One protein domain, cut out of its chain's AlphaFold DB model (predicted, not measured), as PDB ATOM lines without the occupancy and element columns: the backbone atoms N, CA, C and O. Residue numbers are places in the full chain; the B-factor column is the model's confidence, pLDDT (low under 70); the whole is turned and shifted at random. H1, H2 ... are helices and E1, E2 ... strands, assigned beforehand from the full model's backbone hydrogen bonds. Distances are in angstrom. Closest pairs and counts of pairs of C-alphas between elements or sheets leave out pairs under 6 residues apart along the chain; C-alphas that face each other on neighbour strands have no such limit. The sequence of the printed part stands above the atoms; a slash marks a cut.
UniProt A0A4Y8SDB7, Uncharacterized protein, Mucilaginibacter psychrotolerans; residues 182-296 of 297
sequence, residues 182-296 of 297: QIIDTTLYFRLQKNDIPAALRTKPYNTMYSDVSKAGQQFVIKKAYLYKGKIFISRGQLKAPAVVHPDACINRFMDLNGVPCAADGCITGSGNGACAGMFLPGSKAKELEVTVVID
ATOM      1  N   GLN A 182     117.719 -14.490-254.263       43.44
ATOM      2  CA  GLN A 182     116.730 -15.168-253.444       43.44
ATOM      3  C   GLN A 182     116.228 -16.294-254.331       43.44
ATOM      4  O   GLN A 182     115.515 -16.020-255.295       43.44
ATOM      5  N   ILE A 183     116.656 -17.522-254.043       51.19
ATOM      6  CA  ILE A 183     116.044 -18.705-254.621       51.19
ATOM      7  C   ILE A 183     114.619 -18.677-254.085       51.19
ATOM      8  O   ILE A 183     114.372 -18.979-252.920       51.19
ATOM      9  N   ILE A 184     113.698 -18.172-254.899       53.50
ATOM     10  CA  ILE A 184     112.278 -18.273-254.597       53.50
ATOM     11  C   ILE A 184     111.889 -19.683-255.018       53.50
ATOM     12  O   ILE A 184     111.945 -20.013-256.207       53.50
ATOM     13  N   ASP A 185     111.491 -20.503-254.052       51.53
ATOM     14  CA  ASP A 185     110.922 -21.812-254.336       51.53
ATOM     15  C   ASP A 185     109.621 -21.611-255.117       51.53
ATOM     16  O   ASP A 185     108.681 -20.964-254.651       51.53
ATOM     17  N   THR A 186     109.579 -22.109-256.351       60.03
ATOM     18  CA  THR A 186     108.387 -22.045-257.201       60.03
ATOM     19  C   THR A 186     108.049 -23.448-257.683       60.03
ATOM     20  O   THR A 186     108.890 -24.144-258.250       60.03
ATOM     21  N   THR A 187     106.804 -23.878-257.497       59.66
ATOM     22  CA  THR A 187     106.322 -25.152-258.043       59.66
ATOM     23  C   THR A 187     105.520 -24.893-259.311       59.66
ATOM     24  O   THR A 187     104.579 -24.104-259.306       59.66
ATOM     25  N   LEU A 188     105.882 -25.567-260.400       61.94
ATOM     26  CA  LEU A 188     105.082 -25.621-261.614       61.94
ATOM     27  C   LEU A 188     104.334 -26.959-261.657       61.94
ATOM     28  O   LEU A 188     104.955 -28.023-261.691       61.94
ATOM     29  N   TYR A 189     103.005 -26.890-261.669       56.41
ATOM     30  CA  TYR A 189     102.121 -28.051-261.766       56.41
ATOM     31  C   TYR A 189     101.567 -28.176-263.185       56.41
ATOM     32  O   TYR A 189     100.988 -27.220-263.702       56.41
ATOM     33  N   PHE A 190     101.703 -29.357-263.791       63.19
ATOM     34  CA  PHE A 190     101.115 -29.663-265.097       63.19
ATOM     35  C   PHE A 190     100.487 -31.059-265.094       63.19
ATOM     36  O   PHE A 190     100.966 -31.968-264.416       63.19
ATOM     37  N   ARG A 191      99.424 -31.231-265.885       53.50
ATOM     38  CA  ARG A 191      98.782 -32.531-266.126       53.50
ATOM     39  C   ARG A 191      99.352 -33.188-267.383       53.50
ATOM     40  O   ARG A 191      99.708 -32.493-268.336       53.50
ATOM     41  N   LEU A 192      99.398 -34.521-267.411       53.16
ATOM     42  CA  LEU A 192      99.922 -35.367-268.498       53.16
ATOM     43  C   LEU A 192      99.098 -35.358-269.798       53.16
ATOM     44  O   LEU A 192      99.198 -36.273-270.614       53.16
ATOM     45  N   GLN A 193      98.328 -34.307-270.080       56.56
ATOM     46  CA  GLN A 193      97.840 -34.115-271.439       56.56
ATOM     47  C   GLN A 193      99.001 -33.587-272.287       56.56
ATOM     48  O   GLN A 193      99.625 -32.580-271.965       56.56
ATOM     49  N   LYS A 194      99.309 -34.273-273.395       53.31
ATOM     50  CA  LYS A 194     100.452 -34.006-274.300       53.31
ATOM     51  C   LYS A 194     100.574 -32.537-274.762       53.31
ATOM     52  O   LYS A 194     101.631 -32.135-275.248       53.31
ATOM     53  N   ASN A 195      99.514 -31.748-274.602       58.16
ATOM     54  CA  ASN A 195      99.439 -30.340-274.974       58.16
ATOM     55  C   ASN A 195      99.753 -29.362-273.826       58.16
ATOM     56  O   ASN A 195     100.170 -28.248-274.133       58.16
ATOM     57  N   ASP A 196      99.683 -29.783-272.559       67.06
ATOM     58  CA  ASP A 196      99.824 -28.897-271.388       67.06
ATOM     59  C   ASP A 196     101.268 -28.772-270.880       67.06
ATOM     60  O   ASP A 196     101.597 -27.840-270.149       67.06
ATOM     61  N   ILE A 197     102.166 -29.672-271.297       72.00
ATOM     62  CA  ILE A 197     103.591 -29.588-270.946       72.00
ATOM     63  C   ILE A 197     104.224 -28.400-271.693       72.00
ATOM     64  O   ILE A 197     104.222 -28.420-272.932       72.00
ATOM     65  N   PRO A 198     104.837 -27.418-271.000       76.75
ATOM     66  CA  PRO A 198     105.513 -26.292-271.636       76.75
ATOM     67  C   PRO A 198     106.546 -26.740-272.671       76.75
ATOM     68  O   PRO A 198     107.315 -27.677-272.436       76.75
ATOM     69  N   ALA A 199     106.602 -26.057-273.816       80.94
ATOM     70  CA  ALA A 199     107.484 -26.434-274.922       80.94
ATOM     71  C   ALA A 199     108.967 -26.485-274.510       80.94
ATOM     72  O   ALA A 199     109.721 -27.309-275.024       80.94
ATOM     73  N   ALA A 200     109.368 -25.678-273.526       78.31
ATOM     74  CA  ALA A 200     110.719 -25.683-272.976       78.31
ATOM     75  C   ALA A 200     111.119 -27.031-272.356       78.31
ATOM     76  O   ALA A 200     112.231 -27.519-272.578       78.31
ATOM     77  N   LEU A 201     110.189 -27.669-271.640       76.50
ATOM     78  CA  LEU A 201     110.404 -28.972-271.011       76.50
ATOM     79  C   LEU A 201     110.430 -30.103-272.044       76.50
ATOM     80  O   LEU A 201     111.023 -31.145-271.789       76.50
ATOM     81  N   ARG A 202     109.902 -29.873-273.256       74.00
ATOM     82  CA  ARG A 202     109.970 -30.828-274.377       74.00
ATOM     83  C   ARG A 202     111.339 -30.924-275.043       74.00
ATOM     84  O   ARG A 202     111.534 -31.748-275.938       74.00
ATOM     85  N   THR A 203     112.305 -30.123-274.602       70.81
ATOM     86  CA  THR A 203     113.672 -30.121-275.134       70.81
ATOM     87  C   THR A 203     114.664 -30.800-274.184       70.81
ATOM     88  O   THR A 203     114.415 -30.931-272.985       70.81
ATOM     89  N   LYS A 204     115.806 -31.271-274.706       64.06
ATOM     90  CA  LYS A 204     116.898 -31.794-273.865       64.06
ATOM     91  C   LYS A 204     117.443 -30.685-272.944       64.06
ATOM     92  O   LYS A 204     117.561 -29.551-273.406       64.06
ATOM     93  N   PRO A 205     117.845 -31.000-271.695       64.19
ATOM     94  CA  PRO A 205     117.897 -32.332-271.071       64.19
ATOM     95  C   PRO A 205     116.589 -32.777-270.387       64.19
ATOM     96  O   PRO A 205     116.548 -33.851-269.798       64.19
ATOM     97  N   TYR A 206     115.531 -31.969-270.421       71.12
ATOM     98  CA  TYR A 206     114.320 -32.215-269.631       71.12
ATOM     99  C   TYR A 206     113.395 -33.259-270.262       71.12
ATOM    100  O   TYR A 206     112.731 -34.001-269.546       71.12
ATOM    101  N   ASN A 207     113.412 -33.403-271.589       66.12
ATOM    102  CA  ASN A 207     112.592 -34.401-272.281       66.12
ATOM    103  C   ASN A 207     112.932 -35.859-271.932       66.12
ATOM    104  O   ASN A 207     112.066 -36.722-272.032       66.12
ATOM    105  N   THR A 208     114.163 -36.136-271.493       62.25
ATOM    106  CA  THR A 208     114.570 -37.462-271.004       62.25
ATOM    107  C   THR A 208     114.125 -37.730-269.568       62.25
ATOM    108  O   THR A 208     114.231 -38.862-269.112       62.25
ATOM    109  N   MET A 209     113.648 -36.712-268.842       61.09
ATOM    110  CA  MET A 209     113.218 -36.850-267.446       61.09
ATOM    111  C   MET A 209     111.787 -37.378-267.308       61.09
ATOM    112  O   MET A 209     111.447 -37.833-266.227       61.09
ATOM    113  N   TYR A 210     110.983 -37.360-268.381       58.91
ATOM    114  CA  TYR A 210     109.603 -37.872-268.387       58.91
ATOM    115  C   TYR A 210     109.275 -38.784-269.584       58.91
ATOM    116  O   TYR A 210     108.129 -39.179-269.777       58.91
ATOM    117  N   SER A 211     110.267 -39.153-270.405       53.34
ATOM    118  CA  SER A 211     110.078 -40.037-271.571       53.34
ATOM    119  C   SER A 211     109.635 -41.466-271.222       53.34
ATOM    120  O   SER A 211     109.320 -42.243-272.119       53.34
ATOM    121  N   ASP A 212     109.620 -41.815-269.936       53.19
ATOM    122  CA  ASP A 212     109.144 -43.093-269.419       53.19
ATOM    123  C   ASP A 212     107.690 -42.928-268.938       53.19
ATOM    124  O   ASP A 212     107.409 -42.640-267.773       53.19
ATOM    125  N   VAL A 213     106.755 -43.055-269.886       47.81
ATOM    126  CA  VAL A 213     105.297 -42.829-269.735       47.81
ATOM    127  C   VAL A 213     104.630 -43.852-268.791       47.81
ATOM    128  O   VAL A 213     103.426 -43.821-268.570       47.81
ATOM    129  N   SER A 214     105.411 -44.777-268.227       49.22
ATOM    130  CA  SER A 214     104.958 -45.867-267.361       49.22
ATOM    131  C   SER A 214     104.837 -45.494-265.875       49.22
ATOM    132  O   SER A 214     104.359 -46.308-265.087       49.22
ATOM    133  N   LYS A 215     105.252 -44.287-265.461       46.72
ATOM    134  CA  LYS A 215     105.282 -43.887-264.040       46.72
ATOM    135  C   LYS A 215     104.480 -42.609-263.813       46.72
ATOM    136  O   LYS A 215     104.952 -41.523-264.136       46.72
ATOM    137  N   ALA A 216     103.282 -42.755-263.253       47.66
ATOM    138  CA  ALA A 216     102.483 -41.658-262.713       47.66
ATOM    139  C   ALA A 216     103.229 -40.932-261.570       47.66
ATOM    140  O   ALA A 216     103.965 -41.572-260.818       47.66
ATOM    141  N   GLY A 217     103.022 -39.617-261.423       52.72
ATOM    142  CA  GLY A 217     103.485 -38.843-260.259       52.72
ATOM    143  C   GLY A 217     104.962 -38.439-260.274       52.72
ATOM    144  O   GLY A 217     105.622 -38.469-259.237       52.72
ATOM    145  N   GLN A 218     105.515 -38.077-261.435       63.91
ATOM    146  CA  GLN A 218     106.924 -37.685-261.521       63.91
ATOM    147  C   GLN A 218     107.132 -36.250-261.030       63.91
ATOM    148  O   GLN A 218     106.566 -35.300-261.572       63.91
ATOM    149  N   GLN A 219     108.000 -36.105-260.031       67.12
ATOM    150  CA  GLN A 219     108.500 -34.822-259.555       67.12
ATOM    151  C   GLN A 219     109.987 -34.710-259.889       67.12
ATOM    152  O   GLN A 219     110.776 -35.588-259.537       67.12
ATOM    153  N   PHE A 220     110.390 -33.621-260.539       67.56
ATOM    154  CA  PHE A 220     111.806 -33.305-260.721       67.56
ATOM    155  C   PHE A 220     112.081 -31.824-260.503       67.56
ATOM    156  O   PHE A 220     111.208 -30.973-260.657       67.56
ATOM    157  N   VAL A 221     113.319 -31.518-260.129       71.62
ATOM    158  CA  VAL A 221     113.739 -30.167-259.761       71.62
ATOM    159  C   VAL A 221     114.680 -29.613-260.821       71.62
ATOM    160  O   VAL A 221     115.730 -30.193-261.109       71.62
ATOM    161  N   ILE A 222     114.321 -28.464-261.385       75.12
ATOM    162  CA  ILE A 222     115.175 -27.684-262.274       75.12
ATOM    163  C   ILE A 222     115.934 -26.674-261.418       75.12
ATOM    164  O   ILE A 222     115.374 -25.685-260.943       75.12
ATOM    165  N   LYS A 223     117.232 -26.929-261.248       68.88
ATOM    166  CA  LYS A 223     118.164 -26.001-260.603       68.88
ATOM    167  C   LYS A 223     118.641 -24.974-261.635       68.88
ATOM    168  O   LYS A 223     118.960 -25.360-262.761       68.88
ATOM    169  N   LYS A 224     118.731 -23.694-261.250       76.00
ATOM    170  CA  LYS A 224     119.105 -22.547-262.109       76.00
ATOM    171  C   LYS A 224     118.038 -22.121-263.129       76.00
ATOM    172  O   LYS A 224     118.339 -21.921-264.312       76.00
ATOM    173  N   ALA A 225     116.792 -21.992-262.681       82.94
ATOM    174  CA  ALA A 225     115.766 -21.244-263.407       82.94
ATOM    175  C   ALA A 225     115.768 -19.773-262.956       82.94
ATOM    176  O   ALA A 225     116.323 -19.458-261.910       82.94
ATOM    177  N   TYR A 226     115.176 -18.867-263.735       87.19
ATOM    178  CA  TYR A 226     115.140 -17.439-263.404       87.19
ATOM    179  C   TYR A 226     113.780 -16.816-263.713       87.19
ATOM    180  O   TYR A 226     113.243 -17.015-264.801       87.19
ATOM    181  N   LEU A 227     113.248 -16.013-262.789       85.75
ATOM    182  CA  LEU A 227     112.154 -15.081-263.040       85.75
ATOM    183  C   LEU A 227     112.738 -13.739-263.477       85.75
ATOM    184  O   LEU A 227     113.399 -13.055-262.696       85.75
ATOM    185  N   TYR A 228     112.468 -13.330-264.711       88.31
ATOM    186  CA  TYR A 228     112.926 -12.050-265.244       88.31
ATOM    187  C   TYR A 228     111.860 -11.447-266.160       88.31
ATOM    188  O   TYR A 228     111.260 -12.143-266.975       88.31
ATOM    189  N   LYS A 229     111.565 -10.150-265.992       87.06
ATOM    190  CA  LYS A 229     110.500  -9.438-266.735       87.06
ATOM    191  C   LYS A 229     109.151 -10.192-266.758       87.06
ATOM    192  O   LYS A 229     108.462 -10.209-267.773       87.06
ATOM    193  N   GLY A 230     108.794 -10.841-265.644       82.69
ATOM    194  CA  GLY A 230     107.544 -11.602-265.507       82.69
ATOM    195  C   GLY A 230     107.511 -12.954-266.234       82.69
ATOM    196  O   GLY A 230     106.445 -13.552-266.333       82.69
ATOM    197  N   LYS A 231     108.646 -13.447-266.746       88.00
ATOM    198  CA  LYS A 231     108.761 -14.748-267.422       88.00
ATOM    199  C   LYS A 231     109.746 -15.664-266.705       88.00
ATOM    200  O   LYS A 231     110.752 -15.197-266.176       88.00
ATOM    201  N   ILE A 232     109.454 -16.963-266.725       86.56
ATOM    202  CA  ILE A 232     110.352 -18.004-266.220       86.56
ATOM    203  C   ILE A 232     111.246 -18.482-267.362       86.56
ATOM    204  O   ILE A 232     110.757 -18.863-268.429       86.56
ATOM    205  N   PHE A 233     112.549 -18.488-267.104       90.00
ATOM    206  CA  PHE A 233     113.589 -18.951-268.006       90.00
ATOM    207  C   PHE A 233     114.293 -20.167-267.412       90.00
ATOM    208  O   PHE A 233     114.759 -20.121-266.274       90.00
ATOM    209  N   ILE A 234     114.410 -21.241-268.188       87.56
ATOM    210  CA  ILE A 234     115.133 -22.455-267.799       87.56
ATOM    211  C   ILE A 234     116.424 -22.587-268.609       87.56
ATOM    212  O   ILE A 234     116.481 -22.226-269.788       87.56
ATOM    213  N   SER A 235     117.487 -23.086-267.977       83.25
ATOM    214  CA  SER A 235     118.776 -23.265-268.651       83.25
ATOM    215  C   SER A 235     118.678 -24.335-269.742       83.25
ATOM    216  O   SER A 235     118.157 -25.424-269.499       83.25
ATOM    217  N   ARG A 236     119.235 -24.064-270.931       72.06
ATOM    218  CA  ARG A 236     119.273 -25.023-272.057       72.06
ATOM    219  C   ARG A 236     120.400 -26.059-271.968       72.06
ATOM    220  O   ARG A 236     120.611 -26.804-272.918       72.06
ATOM    221  N   GLY A 237     121.120 -26.116-270.849       58.78
ATOM    222  CA  GLY A 237     122.183 -27.090-270.631       58.78
ATOM    223  C   GLY A 237     123.442 -26.805-271.453       58.78
ATOM    224  O   GLY A 237     123.610 -27.296-272.562       58.78
ATOM    225  N   GLN A 238     124.386 -26.088-270.844       46.66
ATOM    226  CA  GLN A 238     125.818 -26.266-271.088       46.66
ATOM    227  C   GLN A 238     126.528 -26.167-269.731       46.66
ATOM    228  O   GLN A 238     126.829 -25.082-269.254       46.66
ATOM    229  N   LEU A 239     126.774 -27.312-269.084       43.94
ATOM    230  CA  LEU A 239     127.646 -27.410-267.898       43.94
ATOM    231  C   LEU A 239     129.141 -27.408-268.264       43.94
ATOM    232  O   LEU A 239     129.993 -27.531-267.389       43.94
ATOM    233  N   LYS A 240     129.476 -27.269-269.549       41.72
ATOM    234  CA  LYS A 240     130.847 -27.054-270.001       41.72
ATOM    235  C   LYS A 240     130.925 -25.684-270.648       41.72
ATOM    236  O   LYS A 240     130.253 -25.443-271.649       41.72
ATOM    237  N   ALA A 241     131.733 -24.813-270.049       43.41
ATOM    238  CA  ALA A 241     132.146 -23.573-270.681       43.41
ATOM    239  C   ALA A 241     132.681 -23.894-272.093       43.41
ATOM    240  O   ALA A 241     133.402 -24.889-272.245       43.41
ATOM    241  N   PRO A 242     132.316 -23.118-273.129       47.44
ATOM    242  CA  PRO A 242     132.914 -23.287-274.443       47.44
ATOM    243  C   PRO A 242     134.437 -23.176-274.315       47.44
ATOM    244  O   PRO A 242     134.933 -22.268-273.652       47.44
ATOM    245  N   ALA A 243     135.176 -24.097-274.938       49.44
ATOM    246  CA  ALA A 243     136.640 -24.130-274.861       49.44
ATOM    247  C   ALA A 243     137.301 -22.862-275.440       49.44
ATOM    248  O   ALA A 243     138.445 -22.564-275.112       49.44
ATOM    249  N   VAL A 244     136.573 -22.112-276.275       52.69
ATOM    250  CA  VAL A 244     136.969 -20.817-276.829       52.69
ATOM    251  C   VAL A 244     135.717 -19.938-276.909       52.69
ATOM    252  O   VAL A 244     134.744 -20.298-277.574       52.69
ATOM    253  N   VAL A 245     135.715 -18.806-276.205       58.16
ATOM    254  CA  VAL A 245     134.643 -17.802-276.269       58.16
ATOM    255  C   VAL A 245     135.067 -16.756-277.297       58.16
ATOM    256  O   VAL A 245     136.021 -16.018-277.071       58.16
ATOM    257  N   HIS A 246     134.397 -16.713-278.450       63.69
ATOM    258  CA  HIS A 246     134.567 -15.603-279.390       63.69
ATOM    259  C   HIS A 246     133.969 -14.315-278.794       63.69
ATOM    260  O   HIS A 246     132.990 -14.421-278.053       63.69
ATOM    261  N   PRO A 247     134.486 -13.118-279.134       59.81
ATOM    262  CA  PRO A 247     133.959 -11.848-278.619       59.81
ATOM    263  C   PRO A 247     132.447 -11.675-278.842       59.81
ATOM    264  O   PRO A 247     131.754 -11.176-277.965       59.81
ATOM    265  N   ASP A 248     131.924 -12.191-279.960       69.75
ATOM    266  CA  ASP A 248     130.500 -12.111-280.317       69.75
ATOM    267  C   ASP A 248     129.675 -13.328-279.859       69.75
ATOM    268  O   ASP A 248     128.520 -13.506-280.258       69.75
ATOM    269  N   ALA A 249     130.250 -14.225-279.054       72.94
ATOM    270  CA  ALA A 249     129.554 -15.427-278.626       72.94
ATOM    271  C   ALA A 249     128.438 -15.091-277.629       72.94
ATOM    272  O   ALA A 249     128.659 -14.476-276.590       72.94
ATOM    273  N   CYS A 250     127.226 -15.560-277.916       77.38
ATOM    274  CA  CYS A 250     126.125 -15.539-276.960       77.38
ATOM    275  C   CYS A 250     126.314 -16.649-275.912       77.38
ATOM    276  O   CYS A 250     126.251 -17.846-276.249       77.38
ATOM    277  N   ILE A 251     126.517 -16.252-274.656       75.88
ATOM    278  CA  ILE A 251     126.743 -17.123-273.495       75.88
ATOM    279  C   ILE A 251     125.510 -17.131-272.583       75.88
ATOM    280  O   ILE A 251     124.567 -16.371-272.789       75.88
ATOM    281  N   ASN A 252     125.473 -18.046-271.607       81.44
ATOM    282  CA  ASN A 252     124.347 -18.190-270.677       81.44
ATOM    283  C   ASN A 252     122.990 -18.315-271.402       81.44
ATOM    284  O   ASN A 252     122.160 -17.407-271.406       81.44
ATOM    285  N   ARG A 253     122.795 -19.451-272.083       85.31
ATOM    286  CA  ARG A 253     121.628 -19.697-272.943       85.31
ATOM    287  C   ARG A 253     120.447 -20.253-272.155       85.31
ATOM    288  O   ARG A 253     120.559 -21.291-271.493       85.31
ATOM    289  N   PHE A 254     119.301 -19.612-272.326       88.50
ATOM    290  CA  PHE A 254     118.045 -19.967-271.679       88.50
ATOM    291  C   PHE A 254     116.932 -20.179-272.702       88.50
ATOM    292  O   PHE A 254     117.100 -19.982-273.910       88.50
ATOM    293  N   MET A 255     115.793 -20.630-272.200       88.81
ATOM    294  CA  MET A 255     114.550 -20.771-272.938       88.81
ATOM    295  C   MET A 255     113.401 -20.354-272.024       88.81
ATOM    296  O   MET A 255     113.405 -20.725-270.849       88.81
ATOM    297  N   ASP A 256     112.449 -19.573-272.533       89.19
ATOM    298  CA  ASP A 256     111.205 -19.331-271.797       89.19
ATOM    299  C   ASP A 256     110.317 -20.586-271.804       89.19
ATOM    300  O   ASP A 256     110.546 -21.494-272.600       89.19
ATOM    301  N   LEU A 257     109.297 -20.659-270.943       84.75
ATOM    302  CA  LEU A 257     108.395 -21.825-270.885       84.75
ATOM    303  C   LEU A 257     107.703 -22.145-272.231       84.75
ATOM    304  O   LEU A 257     107.392 -23.308-272.500       84.75
ATOM    305  N   ASN A 258     107.545 -21.154-273.116       85.19
ATOM    306  CA  ASN A 258     106.976 -21.319-274.458       85.19
ATOM    307  C   ASN A 258     107.970 -21.895-275.478       85.19
ATOM    308  O   ASN A 258     107.617 -22.085-276.640       85.19
ATOM    309  N   GLY A 259     109.200 -22.205-275.068       82.50
ATOM    310  CA  GLY A 259     110.204 -22.802-275.937       82.50
ATOM    311  C   GLY A 259     111.017 -21.783-276.740       82.50
ATOM    312  O   GLY A 259     111.772 -22.182-277.627       82.50
ATOM    313  N   VAL A 260     110.902 -20.483-276.453       88.69
ATOM    314  CA  VAL A 260     111.631 -19.435-277.178       88.69
ATOM    315  C   VAL A 260     113.045 -19.307-276.601       88.69
ATOM    316  O   VAL A 260     113.200 -18.957-275.427       88.69
ATOM    317  N   PRO A 261     114.103 -19.592-277.384       87.25
ATOM    318  CA  PRO A 261     115.475 -19.508-276.905       87.25
ATOM    319  C   PRO A 261     115.959 -18.056-276.812       87.25
ATOM    320  O   PRO A 261     115.573 -17.202-277.608       87.25
ATOM    321  N   CYS A 262     116.860 -17.790-275.873       88.81
ATOM    322  CA  CYS A 262     117.503 -16.488-275.703       88.81
ATOM    323  C   CYS A 262     118.880 -16.643-275.031       88.81
ATOM    324  O   CYS A 262     119.223 -17.719-274.525       88.81
ATOM    325  N   ALA A 263     119.673 -15.574-275.020       87.69
ATOM    326  CA  ALA A 263     120.947 -15.503-274.311       87.69
ATOM    327  C   ALA A 263     120.944 -14.328-273.333       87.69
ATOM    328  O   ALA A 263     120.502 -13.234-273.679       87.69
ATOM    329  N   ALA A 264     121.430 -14.564-272.118       86.56
ATOM    330  CA  ALA A 264     121.415 -13.563-271.056       86.56
ATOM    331  C   ALA A 264     122.605 -12.603-271.088       86.56
ATOM    332  O   ALA A 264     122.554 -11.553-270.449       86.56
ATOM    333  N   ASP A 265     123.671 -12.997-271.785       78.62
ATOM    334  CA  ASP A 265     124.961 -12.316-271.797       78.62
ATOM    335  C   ASP A 265     125.743 -12.657-273.086       78.62
ATOM    336  O   ASP A 265     125.429 -13.624-273.797       78.62
ATOM    337  N   GLY A 266     126.749 -11.851-273.410       75.31
ATOM    338  CA  GLY A 266     127.529 -11.923-274.640       75.31
ATOM    339  C   GLY A 266     126.765 -11.392-275.853       75.31
ATOM    340  O   GLY A 266     125.936 -10.489-275.733       75.31
ATOM    341  N   CYS A 267     127.030 -11.968-277.029       78.62
ATOM    342  CA  CYS A 267     126.616 -11.433-278.334       78.62
ATOM    343  C   CYS A 267     127.260 -10.059-278.653       78.62
ATOM    344  O   CYS A 267     127.917  -9.458-277.810       78.62
ATOM    345  N   ILE A 268     127.023  -9.529-279.861       73.44
ATOM    346  CA  ILE A 268     127.578  -8.241-280.342       73.44
ATOM    347  C   ILE A 268     127.296  -7.071-279.374       73.44
ATOM    348  O   ILE A 268     128.081  -6.136-279.258       73.44
ATOM    349  N   THR A 269     126.167  -7.112-278.664       71.88
ATOM    350  CA  THR A 269     125.732  -6.055-277.738       71.88
ATOM    351  C   THR A 269     126.297  -6.202-276.322       71.88
ATOM    352  O   THR A 269     126.031  -5.347-275.478       71.88
ATOM    353  N   GLY A 270     126.977  -7.312-276.012       73.25
ATOM    354  CA  GLY A 270     127.420  -7.670-274.658       73.25
ATOM    355  C   GLY A 270     126.289  -7.904-273.647       73.25
ATOM    356  O   GLY A 270     126.551  -8.230-272.501       73.25
ATOM    357  N   SER A 271     125.026  -7.736-274.048       78.88
ATOM    358  CA  SER A 271     123.852  -7.839-273.171       78.88
ATOM    359  C   SER A 271     123.048  -9.117-273.422       78.88
ATOM    360  O   SER A 271     121.951  -9.272-272.891       78.88
ATOM    361  N   GLY A 272     123.539 -10.016-274.274       85.88
ATOM    362  CA  GLY A 272     122.782 -11.160-274.762       85.88
ATOM    363  C   GLY A 272     121.769 -10.787-275.850       85.88
ATOM    364  O   GLY A 272     121.835  -9.726-276.474       85.88
ATOM    365  N   ASN A 273     120.815 -11.683-276.105       85.88
ATOM    366  CA  ASN A 273     119.780 -11.501-277.120       85.88
ATOM    367  C   ASN A 273     118.417 -12.052-276.679       85.88
ATOM    368  O   ASN A 273     118.304 -12.889-275.782       85.88
ATOM    369  N   GLY A 274     117.358 -11.583-277.340       88.19
ATOM    370  CA  GLY A 274     115.994 -12.041-277.086       88.19
ATOM    371  C   GLY A 274     115.449 -11.631-275.713       88.19
ATOM    372  O   GLY A 274     115.854 -10.630-275.125       88.19
ATOM    373  N   ALA A 275     114.488 -12.404-275.203       89.06
ATOM    374  CA  ALA A 275     113.706 -12.029-274.023       89.06
ATOM    375  C   ALA A 275     114.497 -12.028-272.699       89.06
ATOM    376  O   ALA A 275     114.110 -11.311-271.775       89.06
ATOM    377  N   CYS A 276     115.597 -12.784-272.608       88.38
ATOM    378  CA  CYS A 276     116.474 -12.786-271.433       88.38
ATOM    379  C   CYS A 276     117.683 -11.849-271.552       88.38
ATOM    380  O   CYS A 276     118.528 -11.854-270.661       88.38
ATOM    381  N   ALA A 277     117.757 -11.005-272.588       88.69
ATOM    382  CA  ALA A 277     118.818 -10.010-272.692       88.69
ATOM    383  C   ALA A 277     118.850  -9.095-271.451       88.69
ATOM    384  O   ALA A 277     117.817  -8.592-270.975       88.69
ATOM    385  N   GLY A 278     120.051  -8.897-270.920       83.75
ATOM    386  CA  GLY A 278     120.328  -8.082-269.750       83.75
ATOM    387  C   GLY A 278     119.928  -8.715-268.418       83.75
ATOM    388  O   GLY A 278     119.923  -8.017-267.407       83.75
ATOM    389  N   MET A 279     119.582 -10.007-268.391       84.00
ATOM    390  CA  MET A 279     119.149 -10.697-267.167       84.00
ATOM    391  C   MET A 279     120.229 -10.725-266.075       84.00
ATOM    392  O   MET A 279     119.881 -10.846-264.909       84.00
ATOM    393  N   PHE A 280     121.507 -10.579-266.433       82.81
ATOM    394  CA  PHE A 280     122.627 -10.527-265.484       82.81
ATOM    395  C   PHE A 280     123.344  -9.176-265.441       82.81
ATOM    396  O   PHE A 280     124.401  -9.059-264.826       82.81
ATOM    397  N   LEU A 281     122.781  -8.145-266.077       78.44
ATOM    398  CA  LEU A 281     123.349  -6.805-265.984       78.44
ATOM    399  C   LEU A 281     123.108  -6.202-264.590       78.44
ATOM    400  O   LEU A 281     122.097  -6.519-263.943       78.44
ATOM    401  N   PRO A 282     123.994  -5.297-264.136       69.94
ATOM    402  CA  PRO A 282     123.791  -4.545-262.904       69.94
ATOM    403  C   PRO A 282     122.432  -3.828-262.898       69.94
ATOM    404  O   PRO A 282     122.067  -3.166-263.868       69.94
ATOM    405  N   GLY A 283     121.668  -3.973-261.811       73.69
ATOM    406  CA  GLY A 283     120.324  -3.393-261.673       73.69
ATOM    407  C   GLY A 283     119.189  -4.222-262.289       73.69
ATOM    408  O   GLY A 283     118.027  -3.808-262.241       73.69
ATOM    409  N   SER A 284     119.484  -5.398-262.851       77.81
ATOM    410  CA  SER A 284     118.444  -6.338-263.267       77.81
ATOM    411  C   SER A 284     117.637  -6.837-262.059       77.81
ATOM    412  O   SER A 284     118.167  -7.097-260.984       77.81
ATOM    413  N   LYS A 285     116.318  -6.985-262.234       81.38
ATOM    414  CA  LYS A 285     115.414  -7.567-261.222       81.38
ATOM    415  C   LYS A 285     115.235  -9.077-261.414       81.38
ATOM    416  O   LYS A 285     114.143  -9.598-261.184       81.38
ATOM    417  N   ALA A 286     116.250  -9.755-261.946       83.38
ATOM    418  CA  ALA A 286     116.200 -11.194-262.151       83.38
ATOM    419  C   ALA A 286     116.280 -11.913-260.800       83.38
ATOM    420  O   ALA A 286     117.072 -11.538-259.941       83.38
ATOM    421  N   LYS A 287     115.459 -12.945-260.611       81.62
ATOM    422  CA  LYS A 287     115.473 -13.776-259.401       81.62
ATOM    423  C   LYS A 287     115.736 -15.216-259.794       81.62
ATOM    424  O   LYS A 287     115.033 -15.720-260.667       81.62
ATOM    425  N   GLU A 288     116.731 -15.865-259.199       82.81
ATOM    426  CA  GLU A 288     116.919 -17.304-259.411       82.81
ATOM    427  C   GLU A 288     115.779 -18.070-258.740       82.81
ATOM    428  O   GLU A 288     115.229 -17.648-257.726       82.81
ATOM    429  N   LEU A 289     115.411 -19.191-259.335       76.81
ATOM    430  CA  LEU A 289     114.358 -20.070-258.874       76.81
ATOM    431  C   LEU A 289     114.903 -21.489-258.786       76.81
ATOM    432  O   LEU A 289     115.617 -21.959-259.685       76.81
ATOM    433  N   GLU A 290     114.467 -22.196-257.753       77.81
ATOM    434  CA  GLU A 290     114.385 -23.644-257.786       77.81
ATOM    435  C   GLU A 290     112.973 -24.003-258.251       77.81
ATOM    436  O   GLU A 290     111.979 -23.652-257.611       77.81
ATOM    437  N   VAL A 291     112.877 -24.636-259.422       74.62
ATOM    438  CA  VAL A 291     111.585 -24.976-260.021       74.62
ATOM    439  C   VAL A 291     111.314 -26.453-259.816       74.62
ATOM    440  O   VAL A 291     111.922 -27.303-260.467       74.62
ATOM    441  N   THR A 292     110.371 -26.757-258.931       74.94
ATOM    442  CA  THR A 292     109.826 -28.110-258.809       74.94
ATOM    443  C   THR A 292     108.777 -28.311-259.896       74.94
ATOM    444  O   THR A 292     107.771 -27.608-259.917       74.94
ATOM    445  N   VAL A 293     109.006 -29.259-260.799       72.31
ATOM    446  CA  VAL A 293     108.034 -29.689-261.805       72.31
ATOM    447  C   VAL A 293     107.319 -30.919-261.269       72.31
ATOM    448  O   VAL A 293     107.971 -31.922-260.984       72.31
ATOM    449  N   VAL A 294     105.996 -30.837-261.146       70.06
ATOM    450  CA  VAL A 294     105.135 -31.970-260.791       70.06
ATOM    451  C   VAL A 294     104.299 -32.343-262.007       70.06
ATOM    452  O   VAL A 294     103.594 -31.496-262.561       70.06
ATOM    453  N   ILE A 295     104.399 -33.606-262.416       67.62
ATOM    454  CA  ILE A 295     103.629 -34.195-263.507       67.62
ATOM    455  C   ILE A 295     102.579 -35.135-262.905       67.62
ATOM    456  O   ILE A 295     102.903 -36.233-262.443       67.62
ATOM    457  N   ASP A 296     101.330 -34.683-262.924       63.34
ATOM    458  CA  ASP A 296     100.157 -35.463-262.511       63.34
ATOM    459  C   ASP A 296      99.691 -36.353-263.690       63.34
ATOM    460  O   ASP A 296      99.695 -35.835-264.816       63.34
TER     461      ASP A 296
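Overview. This is residues 182 to 296 of the 297 residues of an uncharacterized protein of Mucilaginibacter psychrotolerans (UniProt A0A4Y8SDB7). One strongly twisted sheet of six strands makes the frame: the long strands E1, E6 and E2 form a wing at one end, the short hairpin E4 and E5 forms the other end, and E3 joins the two near the middle. Long loops make up much of the rest, and the small helix H1 only grazes the sheet. The printed part has 115 residues, under half of them in named elements, which follow each other as E1, H1, E2, E3, E4, E5, E6. The sheet's order is E1, E6, E2, E3, E4, E5, mixed, and the class is mostly strand. The whole is compact, with a radius of gyration of the C-alphas of 15.0 A, yet its outline is elongated, with spans of 46 by 29 by 22 A.

Along the chain. E1, residues 184 to 191, begins at C-alpha 184 (112.278, -18.273, -254.597) and is 22.8 A long. H1 is residues 206 to 209, 5.2 A. E2, residues 218 to 228, is 26.6 A long and bends by 71 degrees at residue 224. E3 is residues 231 to 235, 13.2 A; E4 is residues 250 to 256, 16.2 A; E5 is residues 261 to 266, 14.4 A. E6, residues 287 to 296, is 26.7 A long and ends at C-alpha 296 (100.157, -35.463, -262.511).

Arrangement. Edge strand E1 is parallel to E6, at 26 degrees, with N 188 and O 292 2.8 A apart, within hydrogen-bond range. E6 is antiparallel to E2, at 150 degrees, with N 289 and O 225 2.7 A apart. E2, E3, E4 and E5 form a meander, each strand the antiparallel neighbour of the one before. In the hairpin of E2 and E3, N 233 and O 226 are 2.8 A apart. E3 pairs in staggered fashion, with E2 over residues 231 to 233 and with E4 over residues 233 to 235; N 234 and O 255 are 2.9 A apart. In the hairpin of E4 and E5, N 254 and O 262 are 2.9 A apart, and E5 is the other edge strand. E1 is apart from E3, E4 and E5. H1 only grazes the sheet; its closest C-alpha to E2 is that of Met 209, 7.7 A from Phe 220's. H1 is too short for an O i to N i+4 pair, but its one O i to N i+3 pair is within range.

Size, cuts and confidence. The two C-alphas farthest apart, those of Ala 216 and Pro 247, are 46.2 A apart. The printed part has no cut. The links E1 to H1, E3 to E4 and E5 to E6 are long, the last with 20 residues. The mean pLDDT of the printed part is 71.1, and 47 residues are under 70, among them residues 182 to 196, 207 to 220 and 237 to 248.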